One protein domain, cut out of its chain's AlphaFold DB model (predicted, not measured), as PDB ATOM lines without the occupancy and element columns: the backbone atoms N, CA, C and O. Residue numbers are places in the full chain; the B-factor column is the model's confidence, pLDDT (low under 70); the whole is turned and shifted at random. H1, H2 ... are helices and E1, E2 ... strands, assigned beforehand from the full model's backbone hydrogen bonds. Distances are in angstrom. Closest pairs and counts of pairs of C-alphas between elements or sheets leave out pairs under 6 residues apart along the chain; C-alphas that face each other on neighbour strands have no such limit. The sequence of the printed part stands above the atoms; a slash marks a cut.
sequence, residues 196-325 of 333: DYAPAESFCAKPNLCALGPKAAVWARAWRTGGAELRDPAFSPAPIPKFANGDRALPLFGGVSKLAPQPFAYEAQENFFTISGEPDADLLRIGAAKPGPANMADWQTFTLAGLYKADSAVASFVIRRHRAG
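Overview. This is residues 196 to 325 of the 333 residues of an uncharacterized protein of Rhodoblastus acidophilus (UniProt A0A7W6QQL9). A strongly twisted sheet of six strands curls round one helix, H2, which packs in its hollow; the tiny helix H1 only grazes the sheet, and two long loops, residues 238 to 265 and 290 to 301, lie away from the middle. The sheet runs E1, E6, E5, E4, E3, E2, all antiparallel, and E2 to E6 make a meander, each strand the antiparallel neighbour of the one before. The printed part has 130 residues, with two named helices and six named strands in the order E1 H1 H2 E2 E3 E4 E5 E6, and its class is mixed, helices and strands. It is compact and rounded, with a radius of gyration of the C-alphas of 13.7 A and spans of 38 by 38 by 29 A.

Arrangement. In the sheet, E5, residues 302 to 309, is the neighbour of E4, residues 283 to 289, with N 306 and O 285 at 2.8 A, within hydrogen-bond range. E6, residues 312 to 325, is the neighbour of E5 on its other side, with N 303 and O 319 at 2.8 A. E1, residues 196 to 204, is an edge strand beside E6, with N 200 and O 318 at 2.8 A. E3, residues 266 to 275, is the neighbour of E4, with N 271 and O 286 at 2.8 A. E2, residues 235 to 237, is the other edge strand, beside E3, with N 274 and O 236 at 2.8 A. E2 and E3, E3 and E4, E4 and E5, and E5 and E6 are hairpins. From edge to edge the strands' lines turn by 96 degrees and the way across the sheet by 57 degrees. The sheet curls round H2, residues 213 to 225. The closest C-alphas of H2 and E1 are those of Ala 217 and Tyr 197, 5.3 A apart; those of H2 and E5 are Ala 220 and Thr 303, 6.1 A apart. H1, residues 207 to 210, only grazes the sheet; its closest C-alpha to E1 is that of Cys 210, 5.5 A from that of Cys 204. H1 and H2 meet only through their link. Every O i to N i+4 pair of H2 is within hydrogen-bond range; H1 is too short for such a pair. E1 and E3 are apart.

Along the chain. E1 begins at C-alpha 196 (78.746, 34.925, -8.662), bends by 58 degrees at residue 201 and is 22.6 A long. H2 is 18.5 A long. E3, 19.5 A, bends by 99 degrees at residue 269; E4 is 18.3 A and E5 23.5 A. E6, 37.6 A, ends at C-alpha 325 (79.387, 29.057, -2.755).

Size, cuts and confidence. The two C-alphas farthest apart are those of Asn 245 and Gly 325, 43.6 A. The printed part has no cut. The links E2 to E3 and E4 to E5 are long. The mean pLDDT of the printed part is 77.2; residues 242 to 265, 267 to 268 and 290 to 300 are under 70.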
ATOM      1  N   ASP A 196      78.404  33.511  -8.589       84.69
ATOM      2  CA  ASP A 196      78.746  34.925  -8.662       84.69
ATOM      3  C   ASP A 196      79.250  35.292 -10.058       84.69
ATOM      4  O   ASP A 196      79.747  34.472 -10.840       84.69
ATOM      5  N   TYR A 197      79.122  36.581 -10.345       87.19
ATOM      6  CA  TYR A 197      79.544  37.217 -11.579       87.19
ATOM      7  C   TYR A 197      80.587  38.263 -11.217       87.19
ATOM      8  O   TYR A 197      80.345  39.107 -10.354       87.19
ATOM      9  N   ALA A 198      81.746  38.209 -11.863       85.94
ATOM     10  CA  ALA A 198      82.829  39.147 -11.612       85.94
ATOM     11  C   ALA A 198      83.462  39.610 -12.930       85.94
ATOM     12  O   ALA A 198      83.589  38.805 -13.859       85.94
ATOM     13  N   PRO A 199      83.870  40.887 -13.037       85.12
ATOM     14  CA  PRO A 199      84.634  41.349 -14.185       85.12
ATOM     15  C   PRO A 199      86.002  40.659 -14.190       85.12
ATOM     16  O   PRO A 199      86.756  40.751 -13.225       85.12
ATOM     17  N   ALA A 200      86.298  39.948 -15.273       80.00
ATOM     18  CA  ALA A 200      87.583  39.297 -15.500       80.00
ATOM     19  C   ALA A 200      88.526  40.203 -16.306       80.00
ATOM     20  O   ALA A 200      89.703  40.317 -15.980       80.00
ATOM     21  N   GLU A 201      87.998  40.897 -17.319       80.81
ATOM     22  CA  GLU A 201      88.741  41.862 -18.135       80.81
ATOM     23  C   GLU A 201      87.865  43.063 -18.497       80.81
ATOM     24  O   GLU A 201      86.640  42.949 -18.595       80.81
ATOM     25  N   SER A 202      88.493  44.220 -18.722       83.44
ATOM     26  CA  SER A 202      87.808  45.448 -19.130       83.44
ATOM     27  C   SER A 202      88.652  46.296 -20.081       83.44
ATOM     28  O   SER A 202      89.845  46.482 -19.842       83.44
ATOM     29  N   PHE A 203      88.022  46.875 -21.101       84.88
ATOM     30  CA  PHE A 203      88.539  48.019 -21.860       84.88
ATOM     31  C   PHE A 203      87.624  49.197 -21.597       84.88
ATOM     32  O   PHE A 203      86.401  49.041 -21.580       84.88
ATOM     33  N   CYS A 204      88.202  50.382 -21.461       85.44
ATOM     34  CA  CYS A 204      87.437  51.596 -21.263       85.44
ATOM     35  C   CYS A 204      88.161  52.756 -21.930       85.44
ATOM     36  O   CYS A 204      89.347  52.971 -21.690       85.44
ATOM     37  N   ALA A 205      87.430  53.550 -22.706       84.62
ATOM     38  CA  ALA A 205      87.942  54.784 -23.288       84.62
ATOM     39  C   ALA A 205      88.275  55.839 -22.215       84.62
ATOM     40  O   ALA A 205      89.061  56.750 -22.462       84.62
ATOM     41  N   LYS A 206      87.674  55.726 -21.019       84.19
ATOM     42  CA  LYS A 206      87.894  56.616 -19.873       84.19
ATOM     43  C   LYS A 206      87.960  55.826 -18.553       84.19
ATOM     44  O   LYS A 206      87.270  54.811 -18.431       84.19
ATOM     45  N   PRO A 207      88.704  56.294 -17.529       83.81
ATOM     46  CA  PRO A 207      88.810  55.594 -16.243       83.81
ATOM     47  C   PRO A 207      87.483  55.423 -15.487       83.81
ATOM     48  O   PRO A 207      87.257  54.383 -14.874       83.81
ATOM     49  N   ASN A 208      86.585  56.410 -15.545       86.31
ATOM     50  CA  ASN A 208      85.270  56.340 -14.895       86.31
ATOM     51  C   ASN A 208      84.389  55.224 -15.477       86.31
ATOM     52  O   ASN A 208      83.631  54.603 -14.740       86.31
ATOM     53  N   LEU A 209      84.538  54.916 -16.768       87.44
ATOM     54  CA  LEU A 209      83.856  53.785 -17.388       87.44
ATOM     55  C   LEU A 209      84.379  52.448 -16.846       87.44
ATOM     56  O   LEU A 209      83.584  51.545 -16.631       87.44
ATOM     57  N   CYS A 210      85.671  52.318 -16.522       85.81
ATOM     58  CA  CYS A 210      86.191  51.091 -15.897       85.81
ATOM     59  C   CYS A 210      85.609  50.828 -14.509       85.81
ATOM     60  O   CYS A 210      85.441  49.671 -14.120       85.81
ATOM     61  N   ALA A 211      85.231  51.881 -13.781       88.56
ATOM     62  CA  ALA A 211      84.550  51.740 -12.499       88.56
ATOM     63  C   ALA A 211      83.155  51.092 -12.626       88.56
ATOM     64  O   ALA A 211      82.598  50.654 -11.622       88.56
ATOM     65  N   LEU A 212      82.606  50.965 -13.843       89.62
ATOM     66  CA  LEU A 212      81.346  50.264 -14.102       89.62
ATOM     67  C   LEU A 212      81.482  48.735 -14.110       89.62
ATOM     68  O   LEU A 212      80.463  48.058 -14.203       89.62
ATOM     69  N   GLY A 213      82.684  48.163 -13.970       89.44
ATOM     70  CA  GLY A 213      82.895  46.707 -13.962       89.44
ATOM     71  C   GLY A 213      81.956  45.926 -13.020       89.44
ATOM     72  O   GLY A 213      81.309  44.977 -13.471       89.44
ATOM     73  N   PRO A 214      81.791  46.325 -11.743       91.62
ATOM     74  CA  PRO A 214      80.816  45.706 -10.841       91.62
ATOM     75  C   PRO A 214      79.365  45.833 -11.327       91.62
ATOM     76  O   PRO A 214      78.584  44.894 -11.195       91.62
ATOM     77  N   LYS A 215      79.002  46.966 -11.941       91.88
ATOM     78  CA  LYS A 215      77.664  47.185 -12.512       91.88
ATOM     79  C   LYS A 215      77.429  46.287 -13.731       91.88
ATOM     80  O   LYS A 215      76.372  45.674 -13.843       91.88
ATOM     81  N   ALA A 216      78.444  46.116 -14.577       91.62
ATOM     82  CA  ALA A 216      78.417  45.185 -15.701       91.62
ATOM     83  C   ALA A 216      78.254  43.724 -15.256       91.62
ATOM     84  O   ALA A 216      77.531  42.968 -15.903       91.62
ATOM     85  N   ALA A 217      78.842  43.335 -14.121       91.62
ATOM     86  CA  ALA A 217      78.618  42.014 -13.541       91.62
ATOM     87  C   ALA A 217      77.166  41.807 -13.069       91.62
ATOM     88  O   ALA A 217      76.592  40.741 -13.300       91.62
ATOM     89  N   VAL A 218      76.546  42.833 -12.475       92.31
ATOM     90  CA  VAL A 218      75.116  42.815 -12.116       92.31
ATOM     91  C   VAL A 218      74.240  42.682 -13.363       92.31
ATOM     92  O   VAL A 218      73.331  41.855 -13.382       92.31
ATOM     93  N   TRP A 219      74.537  43.426 -14.433       93.19
ATOM     94  CA  TRP A 219      73.813  43.302 -15.702       93.19
ATOM     95  C   TRP A 219      73.955  41.914 -16.323       93.19
ATOM     96  O   TRP A 219      72.962  41.351 -16.772       93.19
ATOM     97  N   ALA A 220      75.158  41.335 -16.317       91.06
ATOM     98  CA  ALA A 220      75.400  39.985 -16.825       91.06
ATOM     99  C   ALA A 220      74.618  38.924 -16.049       91.06
ATOM    100  O   ALA A 220      74.003  38.051 -16.661       91.06
ATOM    101  N   ARG A 221      74.578  39.038 -14.715       90.75
ATOM    102  CA  ARG A 221      73.726  38.192 -13.876       90.75
ATOM    103  C   ARG A 221      72.262  38.337 -14.276       90.75
ATOM    104  O   ARG A 221      71.621  37.337 -14.578       90.75
ATOM    105  N   ALA A 222      71.752  39.568 -14.320       91.00
ATOM    106  CA  ALA A 222      70.357  39.839 -14.646       91.00
ATOM    107  C   ALA A 222      69.978  39.355 -16.053       91.00
ATOM    108  O   ALA A 222      68.887  38.826 -16.239       91.00
ATOM    109  N   TRP A 223      70.878  39.473 -17.026       90.69
ATOM    110  CA  TRP A 223      70.672  38.940 -18.369       90.69
ATOM    111  C   TRP A 223      70.525  37.415 -18.356       90.69
ATOM    112  O   TRP A 223      69.535  36.897 -18.867       90.69
ATOM    113  N   ARG A 224      71.450  36.697 -17.705       85.62
ATOM    114  CA  ARG A 224      71.425  35.226 -17.657       85.62
ATOM    115  C   ARG A 224      70.258  34.653 -16.865       85.62
ATOM    116  O   ARG A 224      69.723  33.617 -17.237       85.62
ATOM    117  N   THR A 225      69.874  35.300 -15.767       83.88
ATOM    118  CA  THR A 225      68.845  34.778 -14.855       83.88
ATOM    119  C   THR A 225      67.462  35.392 -15.083       83.88
ATOM    120  O   THR A 225      66.550  35.127 -14.305       83.88
ATOM    121  N   GLY A 226      67.295  36.284 -16.068       84.19
ATOM    122  CA  GLY A 226      66.062  37.066 -16.226       84.19
ATOM    123  C   GLY A 226      65.772  37.996 -15.034       84.19
ATOM    124  O   GLY A 226      64.620  38.166 -14.628       84.19
ATOM    125  N   GLY A 227      66.818  38.567 -14.431       84.75
ATOM    126  CA  GLY A 227      66.766  39.446 -13.258       84.75
ATOM    127  C   GLY A 227      65.957  40.735 -13.456       84.75
ATOM    128  O   GLY A 227      65.453  41.040 -14.539       84.75
ATOM    129  N   ALA A 228      65.761  41.482 -12.371       84.12
ATOM    130  CA  ALA A 228      64.947  42.700 -12.374       84.12
ATOM    131  C   ALA A 228      65.718  43.925 -12.889       84.12
ATOM    132  O   ALA A 228      65.113  44.878 -13.358       84.12
ATOM    133  N   GLU A 229      67.048  43.895 -12.852       86.44
ATOM    134  CA  GLU A 229      67.905  45.046 -13.127       86.44
ATOM    135  C   GLU A 229      67.831  45.504 -14.587       86.44
ATOM    136  O   GLU A 229      67.874  46.699 -14.850       86.44
ATOM    137  N   LEU A 230      67.643  44.581 -15.538       85.06
ATOM    138  CA  LEU A 230      67.397  44.917 -16.951       85.06
ATOM    139  C   LEU A 230      65.919  45.212 -17.258       85.06
ATOM    140  O   LEU A 230      65.568  45.500 -18.398       85.06
ATOM    141  N   ARG A 231      65.053  45.121 -16.242       83.94
ATOM    142  CA  ARG A 231      63.646  45.540 -16.283       83.94
ATOM    143  C   ARG A 231      63.425  46.882 -15.580       83.94
ATOM    144  O   ARG A 231      62.294  47.364 -15.556       83.94
ATOM    145  N   ASP A 232      64.474  47.462 -14.996       88.12
ATOM    146  CA  ASP A 232      64.427  48.799 -14.417       88.12
ATOM    147  C   ASP A 232      64.080  49.829 -15.511       88.12
ATOM    148  O   ASP A 232      64.568  49.686 -16.635       88.12
ATOM    149  N   PRO A 233      63.273  50.869 -15.221       86.50
ATOM    150  CA  PRO A 233      62.916  51.898 -16.200       86.50
ATOM    151  C   PRO A 233      64.113  52.603 -16.849       86.50
ATOM    152  O   PRO A 233      63.964  53.204 -17.912       86.50
ATOM    153  N   ALA A 234      65.297  52.536 -16.233       87.62
ATOM    154  CA  ALA A 234      66.524  53.045 -16.816       87.62
ATOM    155  C   ALA A 234      66.972  52.273 -18.068       87.62
ATOM    156  O   ALA A 234      67.793  52.799 -18.823       87.62
ATOM    157  N   PHE A 235      66.434  51.071 -18.294       90.88
ATOM    158  CA  PHE A 235      66.704  50.202 -19.432       90.88
ATOM    159  C   PHE A 235      65.455  50.062 -20.303       90.88
ATOM    160  O   PHE A 235      64.347  49.834 -19.821       90.88
ATOM    161  N   SER A 236      65.631  50.136 -21.619       89.69
ATOM    162  CA  SER A 236      64.576  49.779 -22.574       89.69
ATOM    163  C   SER A 236      65.158  48.944 -23.709       89.69
ATOM    164  O   SER A 236      66.273  49.236 -24.142       89.69
ATOM    165  N   PRO A 237      64.460  47.899 -24.197       90.25
ATOM    166  CA  PRO A 237      64.931  47.127 -25.340       90.25
ATOM    167  C   PRO A 237      65.235  48.044 -26.527       90.25
ATOM    168  O   PRO A 237      64.406  48.872 -26.907       90.25
ATOM    169  N   ALA A 238      66.418  47.888 -27.112       87.06
ATOM    170  CA  ALA A 238      66.859  48.655 -28.267       87.06
ATOM    171  C   ALA A 238      66.916  47.766 -29.516       87.06
ATOM    172  O   ALA A 238      67.211  46.570 -29.418       87.06
ATOM    173  N   PRO A 239      66.652  48.321 -30.712       82.94
ATOM    174  CA  PRO A 239      66.958  47.625 -31.950       82.94
ATOM    175  C   PRO A 239      68.474  47.443 -32.089       82.94
ATOM    176  O   PRO A 239      69.261  48.199 -31.520       82.94
ATOM    177  N   ILE A 240      68.885  46.466 -32.897       79.94
ATOM    178  CA  ILE A 240      70.296  46.282 -33.247       79.94
ATOM    179  C   ILE A 240      70.772  47.549 -33.985       79.94
ATOM    180  O   ILE A 240      70.230  47.853 -35.055       79.94
ATOM    181  N   PRO A 241      71.750  48.300 -33.451       70.56
ATOM    182  CA  PRO A 241      72.224  49.528 -34.077       70.56
ATOM    183  C   PRO A 241      73.010  49.237 -35.361       70.56
ATOM    184  O   PRO A 241      73.589  48.161 -35.557       70.56
ATOM    185  N   LYS A 242      73.055  50.229 -36.255       67.75
ATOM    186  CA  LYS A 242      73.880  50.186 -37.468       67.75
ATOM    187  C   LYS A 242      75.283  50.690 -37.133       67.75
ATOM    188  O   LYS A 242      75.573  51.866 -37.315       67.75
ATOM    189  N   PHE A 243      76.148  49.804 -36.645       67.00
ATOM    190  CA  PHE A 243      77.539  50.151 -36.349       67.00
ATOM    191  C   PHE A 243      78.267  50.679 -37.595       67.00
ATOM    192  O   PHE A 243      78.164  50.093 -38.680       67.00
ATOM    193  N   ALA A 244      79.015  51.777 -37.443       54.19
ATOM    194  CA  ALA A 244      79.852  52.316 -38.511       54.19
ATOM    195  C   ALA A 244      80.845  51.232 -38.975       54.19
ATOM    196  O   ALA A 244      81.552  50.645 -38.163       54.19
ATOM    197  N   ASN A 245      80.871  50.942 -40.280       51.31
ATOM    198  CA  ASN A 245      81.692  49.907 -40.937       51.31
ATOM    199  C   ASN A 245      81.245  48.445 -40.747       51.31
ATOM    200  O   ASN A 245      81.952  47.537 -41.174       51.31
ATOM    201  N   GLY A 246      80.078  48.192 -40.143       54.34
ATOM    202  CA  GLY A 246      79.594  46.826 -39.898       54.34
ATOM    203  C   GLY A 246      80.416  46.051 -38.864       54.34
ATOM    204  O   GLY A 246      80.126  44.880 -38.608       54.34
ATOM    205  N   ASP A 247      81.411  46.702 -38.255       52.78
ATOM    206  CA  ASP A 247      82.317  46.073 -37.318       52.78
ATOM    207  C   ASP A 247      81.661  46.018 -35.938       52.78
ATOM    208  O   ASP A 247      81.464  47.019 -35.248       52.78
ATOM    209  N   ARG A 248      81.241  44.809 -35.566       58.78
ATOM    210  CA  ARG A 248      80.652  44.501 -34.259       58.78
ATOM    211  C   ARG A 248      81.731  44.265 -33.198       58.78
ATOM    212  O   ARG A 248      81.381  43.863 -32.085       58.78
ATOM    213  N   ALA A 249      83.010  44.425 -33.534       57.41
ATOM    214  CA  ALA A 249      84.114  44.169 -32.625       57.41
ATOM    215  C   ALA A 249      84.130  45.191 -31.478       57.41
ATOM    216  O   ALA A 249      84.076  46.403 -31.690       57.41
ATOM    217  N   LEU A 250      84.188  44.699 -30.238       59.84
ATOM    218  CA  LEU A 250      84.437  45.554 -29.080       59.84
ATOM    219  C   LEU A 250      85.947  45.831 -28.964       59.84
ATOM    220  O   LEU A 250      86.750  44.938 -29.232       59.84
ATOM    221  N   PRO A 251      86.356  47.019 -28.496       55.97
ATOM    222  CA  PRO A 251      87.763  47.425 -28.415       55.97
ATOM    223  C   PRO A 251      88.651  46.607 -27.451       55.97
ATOM    224  O   PRO A 251      89.871  46.723 -27.520       55.97
ATOM    225  N   LEU A 252      88.095  45.730 -26.603       51.50
ATOM    226  CA  LEU A 252      88.882  44.698 -25.901       51.50
ATOM    227  C   LEU A 252      89.522  43.666 -26.849       51.50
ATOM    228  O   LEU A 252      90.471  42.975 -26.476       51.50
ATOM    229  N   PHE A 253      88.999  43.516 -28.065       57.62
ATOM    230  CA  PHE A 253      89.189  42.311 -28.864       57.62
ATOM    231  C   PHE A 253      90.016  42.595 -30.114       57.62
ATOM    232  O   PHE A 253      89.522  42.615 -31.235       57.62
ATOM    233  N   GLY A 254      91.313  42.814 -29.866       43.81
ATOM    234  CA  GLY A 254      92.320  43.144 -30.879       43.81
ATOM    235  C   GLY A 254      93.777  42.972 -30.424       43.81
ATOM    236  O   GLY A 254      94.646  43.660 -30.948       43.81
ATOM    237  N   GLY A 255      94.060  42.083 -29.456       46.75
ATOM    238  CA  GLY A 255      95.438  41.669 -29.119       46.75
ATOM    239  C   GLY A 255      95.935  41.925 -27.688       46.75
ATOM    240  O   GLY A 255      97.128  41.766 -27.449       46.75
ATOM    241  N   VAL A 256      95.069  42.312 -26.738       51.16
ATOM    242  CA  VAL A 256      95.476  42.663 -25.353       51.16
ATOM    243  C   VAL A 256      94.823  41.811 -24.254       51.16
ATOM    244  O   VAL A 256      95.127  42.001 -23.076       51.16
ATOM    245  N   SER A 257      93.937  40.874 -24.615       58.00
ATOM    246  CA  SER A 257      93.316  39.955 -23.653       58.00
ATOM    247  C   SER A 257      94.357  38.982 -23.096       58.00
ATOM    248  O   SER A 257      95.143  38.399 -23.844       58.00
ATOM    249  N   LYS A 258      94.361  38.801 -21.774       60.97
ATOM    250  CA  LYS A 258      95.158  37.779 -21.083       60.97
ATOM    251  C   LYS A 258      94.454  36.419 -21.095       60.97
ATOM    252  O   LYS A 258      95.106  35.413 -20.832       60.97
ATOM    253  N   LEU A 259      93.154  36.389 -21.396       58.84
ATOM    254  CA  LEU A 259      92.335  35.178 -21.450       58.84
ATOM    255  C   LEU A 259      92.386  34.455 -22.812       58.84
ATOM    256  O   LEU A 259      92.294  33.229 -22.817       58.84
ATOM    257  N   ALA A 260      92.567  35.143 -23.953       53.78
ATOM    258  CA  ALA A 260      92.782  34.483 -25.256       53.78
ATOM    259  C   ALA A 260      93.368  35.405 -26.357       53.78
ATOM    260  O   ALA A 260      93.088  36.601 -26.374       53.78
ATOM    261  N   PRO A 261      94.096  34.854 -27.354       46.75
ATOM    262  CA  PRO A 261      94.666  35.619 -28.473       46.75
ATOM    263  C   PRO A 261      93.699  35.910 -29.645       46.75
ATOM    264  O   PRO A 261      94.116  36.530 -30.619       46.75
ATOM    265  N   GLN A 262      92.433  35.469 -29.600       53.38
ATOM    266  CA  GLN A 262      91.435  35.718 -30.660       53.38
ATOM    267  C   GLN A 262      90.359  36.721 -30.223       53.38
ATOM    268  O   GLN A 262      90.110  36.853 -29.022       53.38
ATOM    269  N   PRO A 263      89.696  37.424 -31.165       52.66
ATOM    270  CA  PRO A 263      88.645  38.358 -30.805       52.66
ATOM    271  C   PRO A 263      87.438  37.603 -30.239       52.66
ATOM    272  O   PRO A 263      86.760  36.865 -30.952       52.66
ATOM    273  N   PHE A 264      87.161  37.792 -28.948       59.53
ATOM    274  CA  PHE A 264      85.902  37.353 -28.352       59.53
ATOM    275  C   PHE A 264      84.746  38.073 -29.054       59.53
ATOM    276  O   PHE A 264      84.694  39.302 -29.119       59.53
ATOM    277  N   ALA A 265      83.813  37.289 -29.578       68.38
ATOM    278  CA  ALA A 265      82.581  37.766 -30.189       68.38
ATOM    279  C   ALA A 265      81.384  37.340 -29.337       68.38
ATOM    280  O   ALA A 265      81.521  36.525 -28.430       68.38
ATOM    281  N   TYR A 266      80.207  37.871 -29.644       71.31
ATOM    282  CA  TYR A 266      78.954  37.382 -29.075       71.31
ATOM    283  C   TYR A 266      78.483  36.128 -29.820       71.31
ATOM    284  O   TYR A 266      78.730  35.984 -31.024       71.31
ATOM    285  N   GLU A 267      77.794  35.232 -29.119       69.38
ATOM    286  CA  GLU A 267      76.959  34.209 -29.752       69.38
ATOM    287  C   GLU A 267      75.704  34.816 -30.389       69.38
ATOM    288  O   GLU A 267      75.422  36.006 -30.259       69.38
ATOM    289  N   ALA A 268      74.914  33.982 -31.072       61.94
ATOM    290  CA  ALA A 268      73.632  34.393 -31.643       61.94
ATOM    291  C   ALA A 268      72.640  34.941 -30.590       61.94
ATOM    292  O   ALA A 268      71.729  35.686 -30.946       61.94
ATOM    293  N   GLN A 269      72.813  34.595 -29.310       70.00
ATOM    294  CA  GLN A 269      72.021  35.119 -28.196       70.00
ATOM    295  C   GLN A 269      72.664  36.391 -27.616       70.00
ATOM    296  O   GLN A 269      73.375  36.352 -26.609       70.00
ATOM    297  N   GLU A 270      72.401  37.533 -28.254       84.31
ATOM    298  CA  GLU A 270      72.744  38.865 -27.744       84.31
ATOM    299  C   GLU A 270      71.518  39.783 -27.685       84.31
ATOM    300  O   GLU A 270      70.589  39.675 -28.487       84.31
ATOM    301  N   ASN A 271      71.519  40.714 -26.734       89.62
ATOM    302  CA  ASN A 271      70.463  41.695 -26.531       89.62
ATOM    303  C   ASN A 271      71.034  43.113 -26.446       89.62
ATOM    304  O   ASN A 271      72.170  43.329 -26.018       89.62
ATOM    305  N   PHE A 272      70.203  44.079 -26.828       90.88
ATOM    306  CA  PHE A 272      70.523  45.500 -26.833       90.88
ATOM    307  C   PHE A 272      69.530  46.248 -25.948       90.88
ATOM    308  O   PHE A 272      68.323  46.015 -26.030       90.88
ATOM    309  N   PHE A 273      70.041  47.156 -25.125       92.56
ATOM    310  CA  PHE A 273      69.241  47.991 -24.239       92.56
ATOM    311  C   PHE A 273      69.708  49.439 -24.334       92.56
ATOM    312  O   PHE A 273      70.889  49.714 -24.131       92.56
ATOM    313  N   THR A 274      68.794  50.370 -24.590       91.88
ATOM    314  CA  THR A 274      69.047  51.790 -24.339       91.88
ATOM    315  C   THR A 274      69.169  51.973 -22.835       91.88
ATOM    316  O   THR A 274      68.335  51.450 -22.090       91.88
ATOM    317  N   ILE A 275      70.180  52.714 -22.394       91.56
ATOM    318  CA  ILE A 275      70.434  52.990 -20.981       91.56
ATOM    319  C   ILE A 275      70.302  54.484 -20.697       91.56
ATOM    320  O   ILE A 275      70.746  55.329 -21.472       91.56
ATOM    321  N   SER A 276      69.693  54.816 -19.567       85.81
ATOM    322  CA  SER A 276      69.602  56.184 -19.057       85.81
ATOM    323  C   SER A 276      70.315  56.310 -17.711       85.81
ATOM    324  O   SER A 276      70.533  55.329 -17.002       85.81
ATOM    325  N   GLY A 277      70.749  57.528 -17.379       81.19
ATOM    326  CA  GLY A 277      71.500  57.808 -16.150       81.19
ATOM    327  C   GLY A 277      73.015  57.580 -16.240       81.19
ATOM    328  O   GLY A 277      73.726  58.004 -15.335       81.19
ATOM    329  N   GLU A 278      73.525  56.998 -17.330       87.12
ATOM    330  CA  GLU A 278      74.963  56.943 -17.624       87.12
ATOM    331  C   GLU A 278      75.346  58.078 -18.594       87.12
ATOM    332  O   GLU A 278      74.870  58.112 -19.729       87.12
ATOM    333  N   PRO A 279      76.185  59.055 -18.200       84.19
ATOM    334  CA  PRO A 279      76.475  60.209 -19.057       84.19
ATOM    335  C   PRO A 279      77.295  59.823 -20.298       84.19
ATOM    336  O   PRO A 279      77.076  60.343 -21.398       84.19
ATOM    337  N   ASP A 280      78.216  58.876 -20.122       88.50
ATOM    338  CA  ASP A 280      79.206  58.474 -21.118       88.50
ATOM    339  C   ASP A 280      78.790  57.243 -21.941       88.50
ATOM    340  O   ASP A 280      79.561  56.825 -22.799       88.50
ATOM    341  N   ALA A 281      77.594  56.683 -21.732       89.38
ATOM    342  CA  ALA A 281      77.060  55.572 -22.522       89.38
ATOM    343  C   ALA A 281      75.528  55.655 -22.613       89.38
ATOM    344  O   ALA A 281      74.872  55.983 -21.635       89.38
ATOM    345  N   ASP A 282      74.959  55.374 -23.782       91.50
ATOM    346  CA  ASP A 282      73.510  55.389 -24.044       91.50
ATOM    347  C   ASP A 282      72.966  54.031 -24.508       91.50
ATOM    348  O   ASP A 282      71.751  53.833 -24.543       91.50
ATOM    349  N   LEU A 283      73.846  53.063 -24.778       91.56
ATOM    350  CA  LEU A 283      73.471  51.720 -25.198       91.56
ATOM    351  C   LEU A 283      74.339  50.647 -24.520       91.56
ATOM    352  O   LEU A 283      75.568  50.736 -24.491       91.56
ATOM    353  N   LEU A 284      73.682  49.597 -24.029       92.31
ATOM    354  CA  LEU A 284      74.268  48.348 -23.550       92.31
ATOM    355  C   LEU A 284      74.009  47.232 -24.568       92.31
ATOM    356  O   LEU A 284      72.870  46.983 -24.955       92.31
ATOM    357  N   ARG A 285      75.063  46.507 -24.935       90.62
ATOM    358  CA  ARG A 285      75.016  45.237 -25.666       90.62
ATOM    359  C   ARG A 285      75.476  44.121 -24.743       90.62
ATOM    360  O   ARG A 285      76.577  44.196 -24.198       90.62
ATOM    361  N   ILE A 286      74.679  43.079 -24.573       90.38
ATOM    362  CA  ILE A 286      74.989  42.009 -23.625       90.38
ATOM    363  C   ILE A 286      74.612  40.637 -24.175       90.38
ATOM    364  O   ILE A 286      73.619  40.513 -24.883       90.38
ATOM    365  N   GLY A 287      75.417  39.619 -23.888       87.31
ATOM    366  CA  GLY A 287      75.183  38.276 -24.409       87.31
ATOM    367  C   GLY A 287      76.286  37.282 -24.068       87.31
ATOM    368  O   GLY A 287      77.322  37.647 -23.498       87.31
ATOM    369  N   ALA A 288      76.054  36.019 -24.422       81.38
ATOM    370  CA  ALA A 288      77.031  34.953 -24.237       81.38
ATOM    371  C   ALA A 288      78.254  35.180 -25.134       81.38
ATOM    372  O   ALA A 288      78.138  35.644 -26.272       81.38
ATOM    373  N   ALA A 289      79.437  34.868 -24.607       76.19
ATOM    374  CA  ALA A 289      80.656  34.857 -25.398       76.19
ATOM    375  C   ALA A 289      80.639  33.677 -26.380       76.19
ATOM    376  O   ALA A 289      80.350  32.551 -25.987       76.19
ATOM    377  N   LYS A 290      81.004  33.929 -27.640       68.31
ATOM    378  CA  LYS A 290      81.226  32.889 -28.649       68.31
ATOM    379  C   LYS A 290      82.317  31.923 -28.174       68.31
ATOM    380  O   LYS A 290      83.290  32.397 -27.576       68.31
ATOM    381  N   PRO A 291      82.229  30.613 -28.491       57.81
ATOM    382  CA  PRO A 291      83.285  29.671 -28.168       57.81
ATOM    383  C   PRO A 291      84.596  30.164 -28.784       57.81
ATOM    384  O   PRO A 291      84.699  30.361 -29.999       57.81
ATOM    385  N   GLY A 292      85.580  30.433 -27.927       52.69
ATOM    386  CA  GLY A 292      86.961  30.648 -28.350       52.69
ATOM    387  C   GLY A 292      87.631  29.314 -28.703       52.69
ATOM    388  O   GLY A 292      86.985  28.267 -28.661       52.69
ATOM    389  N   PRO A 293      88.932  29.304 -29.047       44.84
ATOM    390  CA  PRO A 293      89.658  28.050 -29.243       44.84
ATOM    391  C   PRO A 293      89.554  27.148 -27.999       44.84
ATOM    392  O   PRO A 293      89.435  27.649 -26.881       44.84
ATOM    393  N   ALA A 294      89.659  25.832 -28.212       43.44
ATOM    394  CA  ALA A 294      89.438  24.719 -27.270       43.44
ATOM    395  C   ALA A 294      90.180  24.765 -25.909       43.44
ATOM    396  O   ALA A 294      90.047  23.852 -25.103       43.44
ATOM    397  N   ASN A 295      90.956  25.815 -25.637       41.03
ATOM    398  CA  ASN A 295      91.752  25.988 -24.424       41.03
ATOM    399  C   ASN A 295      91.019  26.760 -23.312       41.03
ATOM    400  O   ASN A 295      91.554  26.884 -22.212       41.03
ATOM    401  N   MET A 296      89.819  27.292 -23.567       50.06
ATOM    402  CA  MET A 296      88.948  27.762 -22.487       50.06
ATOM    403  C   MET A 296      88.141  26.580 -21.965       50.06
ATOM    404  O   MET A 296      87.268  26.081 -22.667       50.06
ATOM    405  N   ALA A 297      88.453  26.143 -20.743       47.97
ATOM    406  CA  ALA A 297      87.879  24.940 -20.139       47.97
ATOM    407  C   ALA A 297      86.341  24.960 -20.046       47.97
ATOM    408  O   ALA A 297      85.737  23.897 -19.997       47.97
ATOM    409  N   ASP A 298      85.712  26.143 -20.063       59.12
ATOM    410  CA  ASP A 298      84.259  26.272 -20.147       59.12
ATOM    411  C   ASP A 298      83.849  27.656 -20.695       59.12
ATOM    412  O   ASP A 298      83.819  28.662 -19.979       59.12
ATOM    413  N   TRP A 299      83.562  27.736 -21.995       53.66
ATOM    414  CA  TRP A 299      83.153  28.976 -22.667       53.66
ATOM    415  C   TRP A 299      81.751  29.446 -22.246       53.66
ATOM    416  O   TRP A 299      81.474  30.648 -22.302       53.66
ATOM    417  N   GLN A 300      80.904  28.548 -21.724       60.81
ATOM    418  CA  GLN A 300      79.589  28.906 -21.196       60.81
ATOM    419  C   GLN A 300      79.694  29.743 -19.919       60.81
ATOM    420  O   GLN A 300      78.702  30.327 -19.496       60.81
ATOM    421  N   THR A 301      80.880  29.913 -19.333       73.75
ATOM    422  CA  THR A 301      81.085  30.755 -18.143       73.75
ATOM    423  C   THR A 301      81.193  32.252 -18.432       73.75
ATOM    424  O   THR A 301      81.088  33.055 -17.504       73.75
ATOM    425  N   PHE A 302      81.375  32.681 -19.684       80.06
ATOM    426  CA  PHE A 302      81.642  34.093 -19.981       80.06
ATOM    427  C   PHE A 302      80.430  34.826 -20.563       80.06
ATOM    428  O   PHE A 302      79.707  34.336 -21.429       80.06
ATOM    429  N   THR A 303      80.203  36.043 -20.073       85.94
ATOM    430  CA  THR A 303      79.215  36.989 -20.604       85.94
ATOM    431  C   THR A 303      79.943  38.253 -21.027       85.94
ATOM    432  O   THR A 303      80.769  38.774 -20.276       85.94
ATOM    433  N   LEU A 304      79.639  38.757 -22.216       86.56
ATOM    434  CA  LEU A 304      80.198  40.002 -22.722       86.56
ATOM    435  C   LEU A 304      79.208  41.136 -22.482       86.56
ATOM    436  O   LEU A 304      78.036  41.013 -22.823       86.56
ATOM    437  N   ALA A 305      79.684  42.249 -21.927       90.25
ATOM    438  CA  ALA A 305      78.916  43.480 -21.779       90.25
ATOM    439  C   ALA A 305      79.665  44.632 -22.460       90.25
ATOM    440  O   ALA A 305      80.761  44.997 -22.041       90.25
ATOM    441  N   GLY A 306      79.088  45.194 -23.517       89.56
ATOM    442  CA  GLY A 306      79.622  46.314 -24.282       89.56
ATOM    443  C   GLY A 306      78.790  47.569 -24.056       89.56
ATOM    444  O   GLY A 306      77.564  47.511 -24.109       89.56
ATOM    445  N   LEU A 307      79.452  48.695 -23.819       90.19
ATOM    446  CA  LEU A 307      78.829  50.005 -23.683       90.19
ATOM    447  C   LEU A 307      79.181  50.879 -24.876       90.19
ATOM    448  O   LEU A 307      80.340  50.934 -25.300       90.19
ATOM    449  N   TYR A 308      78.180  51.594 -25.373       88.25
ATOM    450  CA  TYR A 308      78.295  52.467 -26.530       88.25
ATOM    451  C   TYR A 308      77.750  53.856 -26.213       88.25
ATOM    452  O   TYR A 308      76.876  54.013 -25.360       88.25
ATOM    453  N   LYS A 309      78.294  54.855 -26.909       89.06
ATOM    454  CA  LYS A 309      77.794  56.228 -26.953       89.06
ATOM    455  C   LYS A 309      77.680  56.646 -28.406       89.06
ATOM    456  O   LYS A 309      78.689  56.588 -29.110       89.06
ATOM    457  N   ALA A 310      76.495  57.071 -28.846       84.00
ATOM    458  CA  ALA A 310      76.258  57.439 -30.246       84.00
ATOM    459  C   ALA A 310      76.835  56.388 -31.226       84.00
ATOM    460  O   ALA A 310      77.648  56.700 -32.097       84.00
ATOM    461  N   ASP A 311      76.485  55.118 -30.993       76.81
ATOM    462  CA  ASP A 311      76.912  53.935 -31.760       76.81
ATOM    463  C   ASP A 311      78.424  53.624 -31.766       76.81
ATOM    464  O   ASP A 311      78.863  52.674 -32.418       76.81
ATOM    465  N   SER A 312      79.232  54.357 -30.997       81.50
ATOM    466  CA  SER A 312      80.669  54.103 -30.833       81.50
ATOM    467  C   SER A 312      80.947  53.366 -29.527       81.50
ATOM    468  O   SER A 312      80.457  53.770 -28.474       81.50
ATOM    469  N   ALA A 313      81.740  52.292 -29.570       81.56
ATOM    470  CA  ALA A 313      82.086  51.532 -28.370       81.56
ATOM    471  C   ALA A 313      82.966  52.372 -27.431       81.56
ATOM    472  O   ALA A 313      84.035  52.842 -27.820       81.56
ATOM    473  N   VAL A 314      82.529  52.539 -26.182       87.25
ATOM    474  CA  VAL A 314      83.239  53.330 -25.161       87.25
ATOM    475  C   VAL A 314      83.810  52.467 -24.043       87.25
ATOM    476  O   VAL A 314      84.799  52.851 -23.418       87.25
ATOM    477  N   ALA A 315      83.224  51.297 -23.788       88.12
ATOM    478  CA  ALA A 315      83.757  50.323 -22.848       88.12
ATOM    479  C   ALA A 315      83.280  48.909 -23.179       88.12
ATOM    480  O   ALA A 315      82.266  48.710 -23.846       88.12
ATOM    481  N   SER A 316      84.003  47.918 -22.681       86.62
ATOM    482  CA  SER A 316      83.617  46.516 -22.773       86.62
ATOM    483  C   SER A 316      84.161  45.738 -21.592       86.62
ATOM    484  O   SER A 316      85.278  46.000 -21.150       86.62
ATOM    485  N   PHE A 317      83.392  44.761 -21.130       86.81
ATOM    486  CA  PHE A 317      83.710  43.918 -19.988       86.81
ATOM    487  C   PHE A 317      83.512  42.450 -20.354       86.81
ATOM    488  O   PHE A 317      82.476  42.073 -20.907       86.81
ATOM    489  N   VAL A 318      84.489  41.624 -19.990       85.25
ATOM    490  CA  VAL A 318      84.328  40.172 -19.911       85.25
ATOM    491  C   VAL A 318      83.912  39.860 -18.485       85.25
ATOM    492  O   VAL A 318      84.693  40.052 -17.552       85.25
ATOM    493  N   ILE A 319      82.680  39.403 -18.302       86.00
ATOM    494  CA  ILE A 319      82.172  38.974 -17.005       86.00
ATOM    495  C   ILE A 319      82.268  37.461 -16.933       86.00
ATOM    496  O   ILE A 319      81.650  36.751 -17.727       86.00
ATOM    497  N   ARG A 320      83.021  36.965 -15.956       82.94
ATOM    498  CA  ARG A 320      83.096  35.539 -15.670       82.94
ATOM    499  C   ARG A 320      82.057  35.166 -14.624       82.94
ATOM    500  O   ARG A 320      82.016  35.734 -13.531       82.94
ATOM    501  N   ARG A 321      81.252  34.172 -14.965       81.00
ATOM    502  CA  ARG A 321      80.384  33.427 -14.064       81.00
ATOM    503  C   ARG A 321      81.208  32.320 -13.415       81.00
ATOM    504  O   ARG A 321      81.921  31.596 -14.100       81.00
ATOM    505  N   HIS A 322      81.123  32.185 -12.101       79.44
ATOM    506  CA  HIS A 322      81.809  31.119 -11.379       79.44
ATOM    507  C   HIS A 322      81.022  30.719 -10.134       79.44
ATOM    508  O   HIS A 322      80.207  31.487  -9.623       79.44
ATOM    509  N   ARG A 323      81.260  29.502  -9.648       81.38
ATOM    510  CA  ARG A 323      80.656  29.003  -8.410       81.38
ATOM    511  C   ARG A 323      81.360  29.657  -7.226       81.38
ATOM    512  O   ARG A 323      82.545  29.417  -7.003       81.38
ATOM    513  N   ALA A 324      80.630  30.480  -6.488       78.88
ATOM    514  CA  ALA A 324      81.138  31.240  -5.348       78.88
ATOM    515  C   ALA A 324      80.759  30.635  -3.998       78.88
ATOM    516  O   ALA A 324      81.352  30.962  -2.973       78.88
ATOM    517  N   GLY A 325      79.769  29.744  -3.976       82.69
ATOM    518  CA  GLY A 325      79.387  29.057  -2.755       82.69
ATOM    519  C   GLY A 325      78.698  27.733  -3.013       82.69
ATOM    520  O   GLY A 325      78.091  27.510  -4.052       82.69
TER     521      GLY A 325